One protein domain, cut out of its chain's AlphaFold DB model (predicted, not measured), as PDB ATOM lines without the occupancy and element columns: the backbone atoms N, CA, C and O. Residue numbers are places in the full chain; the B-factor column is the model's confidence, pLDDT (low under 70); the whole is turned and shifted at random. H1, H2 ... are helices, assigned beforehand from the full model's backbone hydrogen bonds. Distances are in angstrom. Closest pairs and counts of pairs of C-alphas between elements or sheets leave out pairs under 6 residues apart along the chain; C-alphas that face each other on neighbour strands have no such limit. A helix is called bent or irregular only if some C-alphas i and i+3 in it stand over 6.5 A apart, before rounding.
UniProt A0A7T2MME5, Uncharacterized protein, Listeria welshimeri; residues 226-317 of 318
ATOM      1  N   SER A 226     189.977 279.078 108.005       82.75
ATOM      2  CA  SER A 226     191.222 278.544 107.434       82.75
ATOM      3  C   SER A 226     192.452 279.408 107.720       82.75
ATOM      4  O   SER A 226     193.520 278.883 108.005       82.75
ATOM      5  N   SER A 227     192.318 280.738 107.706       84.88
ATOM      6  CA  SER A 227     193.430 281.637 108.044       84.88
ATOM      7  C   SER A 227     193.864 281.491 109.505       84.88
ATOM      8  O   SER A 227     195.042 281.649 109.816       84.88
ATOM      9  N   LEU A 228     192.926 281.191 110.408       85.75
ATOM     10  CA  LEU A 228     193.253 280.903 111.804       85.75
ATOM     11  C   LEU A 228     193.865 279.517 111.968       85.75
ATOM     12  O   LEU A 228     194.792 279.377 112.759       85.75
ATOM     13  N   ASP A 229     193.375 278.534 111.216       88.19
ATOM     14  CA  ASP A 229     193.935 277.186 111.224       88.19
ATOM     15  C   ASP A 229     195.399 277.225 110.766       88.19
ATOM     16  O   ASP A 229     196.262 276.719 111.474       88.19
ATOM     17  N   HIS A 230     195.722 277.949 109.686       90.31
ATOM     18  CA  HIS A 230     197.111 278.134 109.242       90.31
ATOM     19  C   HIS A 230     197.977 278.865 110.281       90.31
ATOM     20  O   HIS A 230     199.149 278.532 110.463       90.31
ATOM     21  N   PHE A 231     197.422 279.869 110.973       93.69
ATOM     22  CA  PHE A 231     198.125 280.542 112.068       93.69
ATOM     23  C   PHE A 231     198.455 279.560 113.196       93.69
ATOM     24  O   PHE A 231     199.579 279.545 113.700       93.69
ATOM     25  N   ASP A 232     197.472 278.758 113.609       92.69
ATOM     26  CA  ASP A 232     197.636 277.777 114.673       92.69
ATOM     27  C   ASP A 232     198.601 276.662 114.248       92.69
ATOM     28  O   ASP A 232     199.474 276.310 115.033       92.69
ATOM     29  N   GLU A 233     198.526 276.165 113.013       93.62
ATOM     30  CA  GLU A 233     199.457 275.176 112.457       93.62
ATOM     31  C   GLU A 233     200.903 275.685 112.461       93.62
ATOM     32  O   GLU A 233     201.789 275.011 112.995       93.62
ATOM     33  N   LEU A 234     201.143 276.897 111.943       94.44
ATOM     34  CA  LEU A 234     202.475 277.504 111.934       94.44
ATOM     35  C   LEU A 234     202.997 277.725 113.357       94.44
ATOM     36  O   LEU A 234     204.157 277.434 113.644       94.44
ATOM     37  N   LEU A 235     202.148 278.210 114.269       96.06
ATOM     38  CA  LEU A 235     202.525 278.383 115.669       96.06
ATOM     39  C   LEU A 235     202.821 277.040 116.344       96.06
ATOM     40  O   LEU A 235     203.768 276.956 117.127       96.06
ATOM     41  N   GLU A 236     202.051 275.988 116.068       95.44
ATOM     42  CA  GLU A 236     202.286 274.678 116.669       95.44
ATOM     43  C   GLU A 236     203.579 274.021 116.174       95.44
ATOM     44  O   GLU A 236     204.240 273.361 116.980       95.44
ATOM     45  N   ALA A 237     203.987 274.280 114.927       94.06
ATOM     46  CA  ALA A 237     205.260 273.828 114.357       94.06
ATOM     47  C   ALA A 237     206.506 274.453 115.017       94.06
ATOM     48  O   ALA A 237     207.605 273.911 114.903       94.06
ATOM     49  N   THR A 238     206.351 275.561 115.749       95.94
ATOM     50  CA  THR A 238     207.462 276.194 116.482       95.94
ATOM     51  C   THR A 238     207.871 275.421 117.737       95.94
ATOM     52  O   THR A 238     207.059 274.741 118.378       95.94
ATOM     53  N   SER A 239     209.119 275.615 118.173       96.19
ATOM     54  CA  SER A 239     209.615 275.086 119.456       96.19
ATOM     55  C   SER A 239     209.203 275.916 120.685       96.19
ATOM     56  O   SER A 239     209.653 275.637 121.800       96.19
ATOM     57  N   PHE A 240     208.339 276.924 120.517       96.31
ATOM     58  CA  PHE A 240     207.903 277.805 121.604       96.31
ATOM     59  C   PHE A 240     207.198 277.045 122.731       96.31
ATOM     60  O   PHE A 240     206.477 276.064 122.520       96.31
ATOM     61  N   SER A 241     207.378 277.532 123.960       96.50
ATOM     62  CA  SER A 241     206.764 276.904 125.133       96.50
ATOM     63  C   SER A 241     205.235 277.030 125.104       96.50
ATOM     64  O   SER A 241     204.685 277.962 124.523       96.50
ATOM     65  N   PHE A 242     204.526 276.137 125.802       95.31
ATOM     66  CA  PHE A 242     203.060 276.204 125.911       95.31
ATOM     67  C   PHE A 242     202.554 277.581 126.375       95.31
ATOM     68  O   PHE A 242     201.585 278.112 125.830       95.31
ATOM     69  N   PHE A 243     203.206 278.170 127.383       96.38
ATOM     70  CA  PHE A 243     202.806 279.469 127.926       96.38
ATOM     71  C   PHE A 243     203.052 280.605 126.933       96.38
ATOM     72  O   PHE A 243     202.199 281.475 126.788       96.38
ATOM     73  N   GLU A 244     204.157 280.545 126.197       96.75
ATOM     74  CA  GLU A 244     204.486 281.506 125.146       96.75
ATOM     75  C   GLU A 244     203.514 281.408 123.963       96.75
ATOM     76  O   GLU A 244     202.942 282.418 123.560       96.75
ATOM     77  N   LYS A 245     203.216 280.196 123.470       97.19
ATOM     78  CA  LYS A 245     202.186 279.976 122.438       97.19
ATOM     79  C   LYS A 245     200.833 280.539 122.878       97.19
ATOM     80  O   LYS A 245     200.143 281.194 122.099       97.19
ATOM     81  N   LYS A 246     200.453 280.334 124.144       94.69
ATOM     82  CA  LYS A 246     199.214 280.887 124.708       94.69
ATOM     83  C   LYS A 246     199.213 282.418 124.711       94.69
ATOM     84  O   LYS A 246     198.189 283.011 124.381       94.69
ATOM     85  N   GLU A 247     200.325 283.051 125.073       96.25
ATOM     86  CA  GLU A 247     200.458 284.509 125.063       96.25
ATOM     87  C   GLU A 247     200.412 285.075 123.638       96.25
ATOM     88  O   GLU A 247     199.656 286.009 123.378       96.25
ATOM     89  N   ILE A 248     201.093 284.436 122.684       96.56
ATOM     90  CA  ILE A 248     201.029 284.779 121.256       96.56
ATOM     91  C   ILE A 248     199.584 284.714 120.735       96.56
ATOM     92  O   ILE A 248     199.135 285.633 120.051       96.56
ATOM     93  N   LYS A 249     198.807 283.681 121.098       93.06
ATOM     94  CA  LYS A 249     197.380 283.583 120.722       93.06
ATOM     95  C   LYS A 249     196.533 284.712 121.321       93.06
ATOM     96  O   LYS A 249     195.587 285.169 120.678       93.06
ATOM     97  N   VAL A 250     196.853 285.176 122.533       91.00
ATOM     98  CA  VAL A 250     196.187 286.337 123.151       91.00
ATOM     99  C   VAL A 250     196.544 287.628 122.415       91.00
ATOM    100  O   VAL A 250     195.652 288.433 122.157       91.00
ATOM    101  N   GLU A 251     197.810 287.815 122.046       93.44
ATOM    102  CA  GLU A 251     198.256 288.969 121.259       93.44
ATOM    103  C   GLU A 251     197.638 288.985 119.855       93.44
ATOM    104  O   GLU A 251     197.173 290.034 119.415       93.44
ATOM    105  N   HIS A 252     197.508 287.827 119.197       91.62
ATOM    106  CA  HIS A 252     196.839 287.699 117.895       91.62
ATOM    107  C   HIS A 252     195.407 288.271 117.922       91.62
ATOM    108  O   HIS A 252     195.000 288.983 117.008       91.62
ATOM    109  N   LEU A 253     194.643 288.057 119.000       85.56
ATOM    110  CA  LEU A 253     193.291 288.627 119.128       85.56
ATOM    111  C   LEU A 253     193.269 290.163 119.157       85.56
ATOM    112  O   LEU A 253     192.243 290.759 118.836       85.56
ATOM    113  N   LYS A 254     194.372 290.803 119.555       88.06
ATOM    114  CA  LYS A 254     194.482 292.262 119.675       88.06
ATOM    115  C   LYS A 254     194.908 292.931 118.371       88.06
ATOM    116  O   LYS A 254     194.736 294.143 118.247       88.06
ATOM    117  N   LEU A 255     195.457 292.176 117.413       86.88
ATOM    118  CA  LEU A 255     196.068 292.733 116.199       86.88
ATOM    119  C   LEU A 255     195.086 293.569 115.379       86.88
ATOM    120  O   LEU A 255     195.440 294.668 114.955       86.88
ATOM    121  N   ILE A 256     193.840 293.102 115.261       75.69
ATOM    122  CA  ILE A 256     192.767 293.790 114.532       75.69
ATOM    123  C   ILE A 256     192.462 295.195 115.078       75.69
ATOM    124  O   ILE A 256     192.136 296.079 114.298       75.69
ATOM    125  N   HIS A 257     192.603 295.429 116.388       74.56
ATOM    126  CA  HIS A 257     192.268 296.717 117.015       74.56
ATOM    127  C   HIS A 257     193.489 297.610 117.243       74.56
ATOM    128  O   HIS A 257     193.405 298.827 117.108       74.56
ATOM    129  N   ASN A 258     194.623 297.018 117.623       83.44
ATOM    130  CA  ASN A 258     195.712 297.775 118.239       83.44
ATOM    131  C   ASN A 258     196.945 297.932 117.347       83.44
ATOM    132  O   ASN A 258     197.746 298.822 117.607       83.44
ATOM    133  N   TYR A 259     197.117 297.075 116.334       86.62
ATOM    134  CA  TYR A 259     198.405 296.933 115.641       86.62
ATOM    135  C   TYR A 259     198.280 296.896 114.112       86.62
ATOM    136  O   TYR A 259     199.152 296.366 113.426       86.62
ATOM    137  N   SER A 260     197.196 297.448 113.555       82.31
ATOM    138  CA  SER A 260     196.949 297.447 112.103       82.31
ATOM    139  C   SER A 260     198.064 298.159 111.321       82.31
ATOM    140  O   SER A 260     198.526 297.664 110.293       82.31
ATOM    141  N   ASN A 261     198.581 299.281 111.837       86.50
ATOM    142  CA  ASN A 261     199.660 300.032 111.186       86.50
ATOM    143  C   ASN A 261     200.976 299.245 111.172       86.50
ATOM    144  O   ASN A 261     201.623 299.126 110.132       86.50
ATOM    145  N   GLU A 262     201.367 298.687 112.317       93.88
ATOM    146  CA  GLU A 262     202.580 297.888 112.477       93.88
ATOM    147  C   GLU A 262     202.508 296.604 111.649       93.88
ATOM    148  O   GLU A 262     203.483 296.256 110.981       93.88
ATOM    149  N   LYS A 263     201.345 295.939 111.631       91.75
ATOM    150  CA  LYS A 263     201.088 294.766 110.789       91.75
ATOM    151  C   LYS A 263     201.234 295.110 109.309       91.75
ATOM    152  O   LYS A 263     201.948 294.410 108.596       91.75
ATOM    153  N   ASN A 264     200.611 296.192 108.841       89.44
ATOM    154  CA  ASN A 264     200.691 296.604 107.437       89.44
ATOM    155  C   ASN A 264     202.124 296.963 107.021       89.44
ATOM    156  O   ASN A 264     202.578 296.543 105.956       89.44
ATOM    157  N   ALA A 265     202.862 297.674 107.875       92.38
ATOM    158  CA  ALA A 265     204.262 298.003 107.624       92.38
ATOM    159  C   ALA A 265     205.145 296.740 107.570       92.38
ATOM    160  O   ALA A 265     205.957 296.586 106.657       92.38
ATOM    161  N   ALA A 266     204.949 295.796 108.499       95.06
ATOM    162  CA  ALA A 266     205.640 294.509 108.487       95.06
ATOM    163  C   ALA A 266     205.292 293.677 107.239       95.06
ATOM    164  O   ALA A 266     206.178 293.087 106.623       95.06
ATOM    165  N   LYS A 267     204.023 293.674 106.815       93.50
ATOM    166  CA  LYS A 267     203.559 292.967 105.613       93.50
ATOM    167  C   LYS A 267     204.236 293.496 104.348       93.50
ATOM    168  O   LYS A 267     204.705 292.696 103.545       93.50
ATOM    169  N   GLN A 268     204.360 294.819 104.209       93.06
ATOM    170  CA  GLN A 268     205.106 295.452 103.112       93.06
ATOM    171  C   GLN A 268     206.596 295.086 103.149       93.06
ATOM    172  O   GLN A 268     207.173 294.701 102.136       93.06
ATOM    173  N   GLN A 269     207.219 295.131 104.329       95.06
ATOM    174  CA  GLN A 269     208.632 294.778 104.499       95.06
ATOM    175  C   GLN A 269     208.933 293.308 104.150       95.06
ATOM    176  O   GLN A 269     210.061 292.985 103.769       95.06
ATOM    177  N   LEU A 270     207.941 292.423 104.273       94.44
ATOM    178  CA  LEU A 270     208.050 290.990 103.994       94.44
ATOM    179  C   LEU A 270     207.436 290.570 102.652       94.44
ATOM    180  O   LEU A 270     207.305 289.374 102.392       94.44
ATOM    181  N   GLU A 271     207.068 291.509 101.778       90.75
ATOM    182  CA  GLU A 271     206.382 291.204 100.516       90.75
ATOM    183  C   GLU A 271     207.142 290.158  99.682       90.75
ATOM    184  O   GLU A 271     206.551 289.156  99.281       90.75
ATOM    185  N   ASN A 272     208.466 290.307  99.566       88.50
ATOM    186  CA  ASN A 272     209.359 289.405  98.826       88.50
ATOM    187  C   ASN A 272     210.194 288.483  99.736       88.50
ATOM    188  O   ASN A 272     211.281 288.052  99.356       88.50
ATOM    189  N   PHE A 273     209.739 288.238 100.966       90.62
ATOM    190  CA  PHE A 273     210.452 287.374 101.902       90.62
ATOM    191  C   PHE A 273     210.327 285.901 101.484       90.62
ATOM    192  O   PHE A 273     209.216 285.413 101.273       90.62
ATOM    193  N   ASP A 274     211.458 285.207 101.359       87.50
ATOM    194  CA  ASP A 274     211.498 283.801 100.952       87.50
ATOM    195  C   ASP A 274     211.186 282.882 102.140       87.50
ATOM    196  O   ASP A 274     212.021 282.673 103.024       87.50
ATOM    197  N   VAL A 275     209.974 282.327 102.135       86.69
ATOM    198  CA  VAL A 275     209.464 281.458 103.201       86.69
ATOM    199  C   VAL A 275     209.901 279.995 103.080       86.69
ATOM    200  O   VAL A 275     209.795 279.259 104.054       86.69
ATOM    201  N   PHE A 276     210.426 279.576 101.925       85.06
ATOM    202  CA  PHE A 276     210.783 278.177 101.649       85.06
ATOM    203  C   PHE A 276     212.281 277.896 101.801       85.06
ATOM    204  O   PHE A 276     212.700 276.741 101.844       85.06
ATOM    205  N   SER A 277     213.101 278.943 101.884       82.94
ATOM    206  CA  SER A 277     214.559 278.825 102.029       82.94
ATOM    207  C   SER A 277     215.043 278.454 103.434       82.94
ATOM    208  O   SER A 277     216.227 278.152 103.612       82.94
ATOM    209  N   MET A 278     214.166 278.497 104.439       87.75
ATOM    210  CA  MET A 278     214.555 278.344 105.840       87.75
ATOM    211  C   MET A 278     214.421 276.888 106.316       87.75
ATOM    212  O   MET A 278     213.453 276.216 105.977       87.75
ATOM    213  N   PRO A 279     215.370 276.391 107.132       87.88
ATOM    214  CA  PRO A 279     215.390 275.009 107.612       87.88
ATOM    215  C   PRO A 279     214.389 274.726 108.741       87.88
ATOM    216  O   PRO A 279     214.189 273.563 109.084       87.88
ATOM    217  N   SER A 280     213.821 275.765 109.362       92.19
ATOM    218  CA  SER A 280     212.781 275.641 110.383       92.19
ATOM    219  C   SER A 280     211.936 276.908 110.491       92.19
ATOM    220  O   SER A 280     212.390 278.017 110.191       92.19
ATOM    221  N   GLU A 281     210.723 276.735 111.000       93.38
ATOM    222  CA  GLU A 281     209.729 277.769 111.272       93.38
ATOM    223  C   GLU A 281     210.247 278.770 112.316       93.38
ATOM    224  O   GLU A 281     210.063 279.978 112.172       93.38
ATOM    225  N   ASP A 282     210.984 278.294 113.324       94.06
ATOM    226  CA  ASP A 282     211.623 279.154 114.327       94.06
ATOM    227  C   ASP A 282     212.617 280.135 113.688       94.06
ATOM    228  O   ASP A 282     212.630 281.327 114.016       94.06
ATOM    229  N   LEU A 283     213.466 279.643 112.773       93.88
ATOM    230  CA  LEU A 283     214.447 280.490 112.095       93.88
ATOM    231  C   LEU A 283     213.758 281.448 111.125       93.88
ATOM    232  O   LEU A 283     214.135 282.621 111.061       93.88
ATOM    233  N   LEU A 284     212.724 280.967 110.431       94.94
ATOM    234  CA  LEU A 284     211.884 281.770 109.553       94.94
ATOM    235  C   LEU A 284     211.280 282.966 110.301       94.94
ATOM    236  O   LEU A 284     211.473 284.113 109.892       94.94
ATOM    237  N   ILE A 285     210.613 282.716 111.433       96.12
ATOM    238  CA  ILE A 285     210.006 283.758 112.271       96.12
ATOM    239  C   ILE A 285     211.079 284.722 112.786       96.12
ATOM    240  O   ILE A 285     210.895 285.940 112.733       96.12
ATOM    241  N   LYS A 286     212.224 284.209 113.248       95.88
ATOM    242  CA  LYS A 286     213.316 285.036 113.775       95.88
ATOM    243  C   LYS A 286     213.899 285.986 112.726       95.88
ATOM    244  O   LYS A 286     214.100 287.168 113.018       95.88
ATOM    245  N   GLU A 287     214.178 285.504 111.516       96.12
ATOM    246  CA  GLU A 287     214.711 286.356 110.448       96.12
ATOM    247  C   GLU A 287     213.651 287.335 109.919       96.12
ATOM    248  O   GLU A 287     213.980 288.489 109.634       96.12
ATOM    249  N   ALA A 288     212.372 286.942 109.885       96.38
ATOM    250  CA  ALA A 288     211.276 287.851 109.563       96.38
ATOM    251  C   ALA A 288     211.152 288.987 110.600       96.38
ATOM    252  O   ALA A 288     211.126 290.162 110.224       96.38
ATOM    253  N   ILE A 289     211.193 288.676 111.906       97.44
ATOM    254  CA  ILE A 289     211.227 289.677 112.990       97.44
ATOM    255  C   ILE A 289     212.421 290.619 112.818       97.44
ATOM    256  O   ILE A 289     212.278 291.837 112.906       97.44
ATOM    257  N   LYS A 290     213.611 290.080 112.545       96.44
ATOM    258  CA  LYS A 290     214.829 290.876 112.336       96.44
ATOM    259  C   LYS A 290     214.719 291.807 111.126       96.44
ATOM    260  O   LYS A 290     215.200 292.937 111.198       96.44
ATOM    261  N   SER A 291     214.078 291.366 110.044       95.25
ATOM    262  CA  SER A 291     213.772 292.221 108.891       95.25
ATOM    263  C   SER A 291     212.845 293.374 109.293       95.25
ATOM    264  O   SER A 291     213.148 294.535 109.009       95.25
ATOM    265  N   CYS A 292     211.772 293.074 110.031       96.94
ATOM    266  CA  CYS A 292     210.773 294.053 110.468       96.94
ATOM    267  C   CYS A 292     211.248 294.981 111.594       96.94
ATOM    268  O   CYS A 292     210.760 296.101 111.695       96.94
ATOM    269  N   ASN A 293     212.252 294.601 112.390       96.62
ATOM    270  CA  ASN A 293     212.855 295.466 113.416       96.62
ATOM    271  C   ASN A 293     213.565 296.709 112.841       96.62
ATOM    272  O   ASN A 293     213.976 297.584 113.597       96.62
ATOM    273  N   LYS A 294     213.701 296.818 111.514       94.25
ATOM    274  CA  LYS A 294     214.111 298.062 110.842       94.25
ATOM    275  C   LYS A 294     213.024 299.144 110.895       94.25
ATOM    276  O   LYS A 294     213.324 300.317 110.697       94.25
ATOM    277  N   ILE A 295     211.777 298.754 111.147       96.19
ATOM    278  CA  ILE A 295     210.622 299.641 111.276       96.19
ATOM    279  C   ILE A 295     210.524 300.067 112.741       96.19
ATOM    280  O   ILE A 295     210.338 299.232 113.624       96.19
ATOM    281  N   GLU A 296     210.635 301.368 113.009       94.81
ATOM    282  CA  GLU A 296     210.735 301.886 114.379       94.81
ATOM    283  C   GLU A 296     209.519 301.526 115.252       94.81
ATOM    284  O   GLU A 296     209.687 301.135 116.408       94.81
ATOM    285  N   SER A 297     208.299 301.632 114.713       93.06
ATOM    286  CA  SER A 297     207.069 301.288 115.444       93.06
ATOM    287  C   SER A 297     207.008 299.802 115.793       93.06
ATOM    288  O   SER A 297     206.722 299.454 116.934       93.06
ATOM    289  N   PHE A 298     207.369 298.929 114.849       96.50
ATOM    290  CA  PHE A 298     207.421 297.484 115.064       96.50
ATOM    291  C   PHE A 298     208.504 297.095 116.080       96.50
ATOM    292  O   PHE A 298     208.274 296.267 116.959       96.50
ATOM    293  N   ALA A 299     209.686 297.716 116.007       95.56
ATOM    294  CA  ALA A 299     210.814 297.407 116.883       95.56
ATOM    295  C   ALA A 299     210.513 297.651 118.372       95.56
ATOM    296  O   ALA A 299     211.076 296.961 119.225       95.56
ATOM    297  N   LYS A 300     209.609 298.589 118.683       95.50
ATOM    298  CA  LYS A 300     209.177 298.929 120.049       95.50
ATOM    299  C   LYS A 300     208.135 297.970 120.633       95.50
ATOM    300  O   LYS A 300     207.830 298.082 121.815       95.50
ATOM    301  N   LEU A 301     207.581 297.058 119.831       96.12
ATOM    302  CA  LEU A 301     206.577 296.102 120.295       96.12
ATOM    303  C   LEU A 301     207.182 295.033 121.213       96.12
ATOM    304  O   LEU A 301     208.346 294.642 121.061       96.12
ATOM    305  N   GLU A 302     206.345 294.522 122.113       96.31
ATOM    306  CA  GLU A 302     206.649 293.349 122.930       96.31
ATOM    307  C   GLU A 302     206.878 292.109 122.055       96.31
ATOM    308  O   GLU A 302     206.312 291.965 120.966       96.31
ATOM    309  N   GLU A 303     207.709 291.190 122.538       95.94
ATOM    310  CA  GLU A 303     208.184 290.048 121.748       95.94
ATOM    311  C   GLU A 303     207.040 289.130 121.282       95.94
ATOM    312  O   GLU A 303     206.988 288.737 120.115       95.94
ATOM    313  N   CYS A 304     206.078 288.831 122.160       96.81
ATOM    314  CA  CYS A 304     204.913 288.013 121.812       96.81
ATOM    315  C   CYS A 304     204.005 288.702 120.780       96.81
ATOM    316  O   CYS A 304     203.469 288.032 119.898       96.81
ATOM    317  N   THR A 305     203.891 290.034 120.819       96.88
ATOM    318  CA  THR A 305     203.147 290.808 119.813       96.88
ATOM    319  C   THR A 305     203.854 290.764 118.458       96.88
ATOM    320  O   THR A 305     203.207 290.522 117.440       96.88
ATOM    321  N   LYS A 306     205.189 290.915 118.428       97.81
ATOM    322  CA  LYS A 306     205.984 290.761 117.195       97.81
ATOM    323  C   LYS A 306     205.786 289.382 116.577       97.81
ATOM    324  O   LYS A 306     205.519 289.286 115.382       97.81
ATOM    325  N   LYS A 307     205.873 288.324 117.389       97.94
ATOM    326  CA  LYS A 307     205.644 286.941 116.947       97.94
ATOM    327  C   LYS A 307     204.235 286.751 116.398       97.94
ATOM    328  O   LYS A 307     204.102 286.200 115.315       97.94
ATOM    329  N   ALA A 308     203.207 287.256 117.081       97.00
ATOM    330  CA  ALA A 308     201.828 287.172 116.602       97.00
ATOM    331  C   ALA A 308     201.655 287.833 115.223       97.00
ATOM    332  O   ALA A 308     201.108 287.207 114.319       97.00
ATOM    333  N   ILE A 309     202.180 289.052 115.034       96.38
ATOM    334  CA  ILE A 309     202.115 289.758 113.744       96.38
ATOM    335  C   ILE A 309     202.813 288.953 112.643       96.38
ATOM    336  O   ILE A 309     202.269 288.784 111.555       96.38
ATOM    337  N   ILE A 310     204.024 288.468 112.915       97.00
ATOM    338  CA  ILE A 310     204.842 287.777 111.914       97.00
ATOM    339  C   ILE A 310     204.231 286.433 111.537       97.00
ATOM    340  O   ILE A 310     204.153 286.131 110.351       97.00
ATOM    341  N   ILE A 311     203.756 285.657 112.511       96.12
ATOM    342  CA  ILE A 311     203.091 284.379 112.249       96.12
ATOM    343  C   ILE A 311     201.825 284.606 111.418       96.12
ATOM    344  O   ILE A 311     201.650 283.900 110.434       96.12
ATOM    345  N   GLU A 312     201.002 285.619 111.725       93.50
ATOM    346  CA  GLU A 312     199.810 285.932 110.915       93.50
ATOM    347  C   GLU A 312     200.174 286.315 109.472       93.50
ATOM    348  O   GLU A 312     199.556 285.835 108.524       93.50
ATOM    349  N   ILE A 313     201.212 287.133 109.275       93.44
ATOM    350  CA  ILE A 313     201.669 287.515 107.928       93.44
ATOM    351  C   ILE A 313     202.196 286.301 107.153       93.44
ATOM    352  O   ILE A 313     201.935 286.173 105.957       93.44
ATOM    353  N   LEU A 314     202.961 285.428 107.809       93.06
ATOM    354  CA  LEU A 314     203.530 284.239 107.178       93.06
ATOM    355  C   LEU A 314     202.448 283.194 106.868       93.06
ATOM    356  O   LEU A 314     202.485 282.609 105.789       93.06
ATOM    357  N   SER A 315     201.449 283.019 107.739       90.81
ATOM    358  CA  SER A 315     200.318 282.109 107.500       90.81
ATOM    359  C   SER A 315     199.391 282.570 106.370       90.81
ATOM    360  O   SER A 315     198.641 281.768 105.828       90.81
ATOM    361  N   GLU A 316     199.425 283.858 106.007       86.25
ATOM    362  CA  GLU A 316     198.735 284.399 104.825       86.25
ATOM    363  C   GLU A 316     199.519 284.160 103.510       86.25
ATOM    364  O   GLU A 316     198.969 284.390 102.432       86.25
ATOM    365  N   LYS A 317     200.799 283.747 103.573       79.12
ATOM    366  CA  LYS A 317     201.685 283.521 102.408       79.12
ATOM    367  C   LYS A 317     201.832 282.050 101.994       79.12
ATOM    368  O   LYS A 317     202.283 281.812 100.873       79.12
TER     369      LYS A 317
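Overview. This is residues 226 to 317 of the 318 residues of an uncharacterized protein of Listeria welshimeri (UniProt A0A7T2MME5). One helix, H6, runs through the middle of a compact, rounded body, and four others pack round it: the longest, H2, on one side, H4 on the opposite side, and H1 and H3 on the sides between. H2 and H4 cross H6 nearly at right angles, the short H5 lies beside H3, and the long link of residues 270 to 280 loops out on the side away from H2. The printed part has 92 residues with six named helices, H1 to H6 in order along the chain, and no named strand; the class is all helix. The radius of gyration of the C-alphas is 11.9 A, and the C-alphas span 30 by 28 by 23 A.

Along the chain. H2, residues 242 to 258, is 24.0 A long, from C-alpha 242 at (203.060, 276.204, 125.911). It has a kink of 26 degrees near residue 252 and is irregular, but only just: C-alphas 253 and 256 are 6.9 A apart. H6, residues 303 to 315, is 18.1 A long and ends with C-alpha 315 at (200.318, 282.109, 107.500). H1, residues 226 to 237, begins with C-alpha 226 at (191.222, 278.544, 107.434); H1 and H4, residues 281 to 292, are each 16.3 A long. H3 holds residues 260 to 269, 14.2 A, and H5 residues 296 to 299, 5.1 A.

Arrangement. H2 touches H6, the hub, about perpendicular at 77 degrees; the closest C-alphas, of Ile 248 and Cys 304, are 5.1 A apart. H4 touches H6 with residues 285 to 289 alone, about perpendicular at 74 degrees, closest at the C-alphas of Ile 285 and Ile 310, 6.6 A. H6 touches H1 with residues 311 to 315 alone, at a steep tilt of 58 degrees, opposite ways; the closest C-alphas, of Phe 231 and Ser 315, are 5.3 A apart. H6 touches H3 with residues 309 to 313 alone, at a steep tilt of 60 degrees, the same way, closest at the C-alphas of Lys 263 and Ile 309, 5.9 A. H3 and H5 only just touch, with 3 pairs of C-alphas within 8 A, the closest those of Glu 262 and Phe 298, 5.5 A. H2 and H4 are apart, as are H1 and H3. Every O i to N i+4 pair is within hydrogen-bond range in H1, H3, H4 and H6, against 10 of 13 in H2; H5 is too short for such a pair.

Size, cuts and confidence. The two C-alphas farthest apart, those of His 257 and Pro 279, are 33.1 A apart. The printed part has no cut. The link from H3 to H4, 11 residues, is long; the other four links are tight. The mean pLDDT of the printed part is 92.4, and no printed residue is under 70.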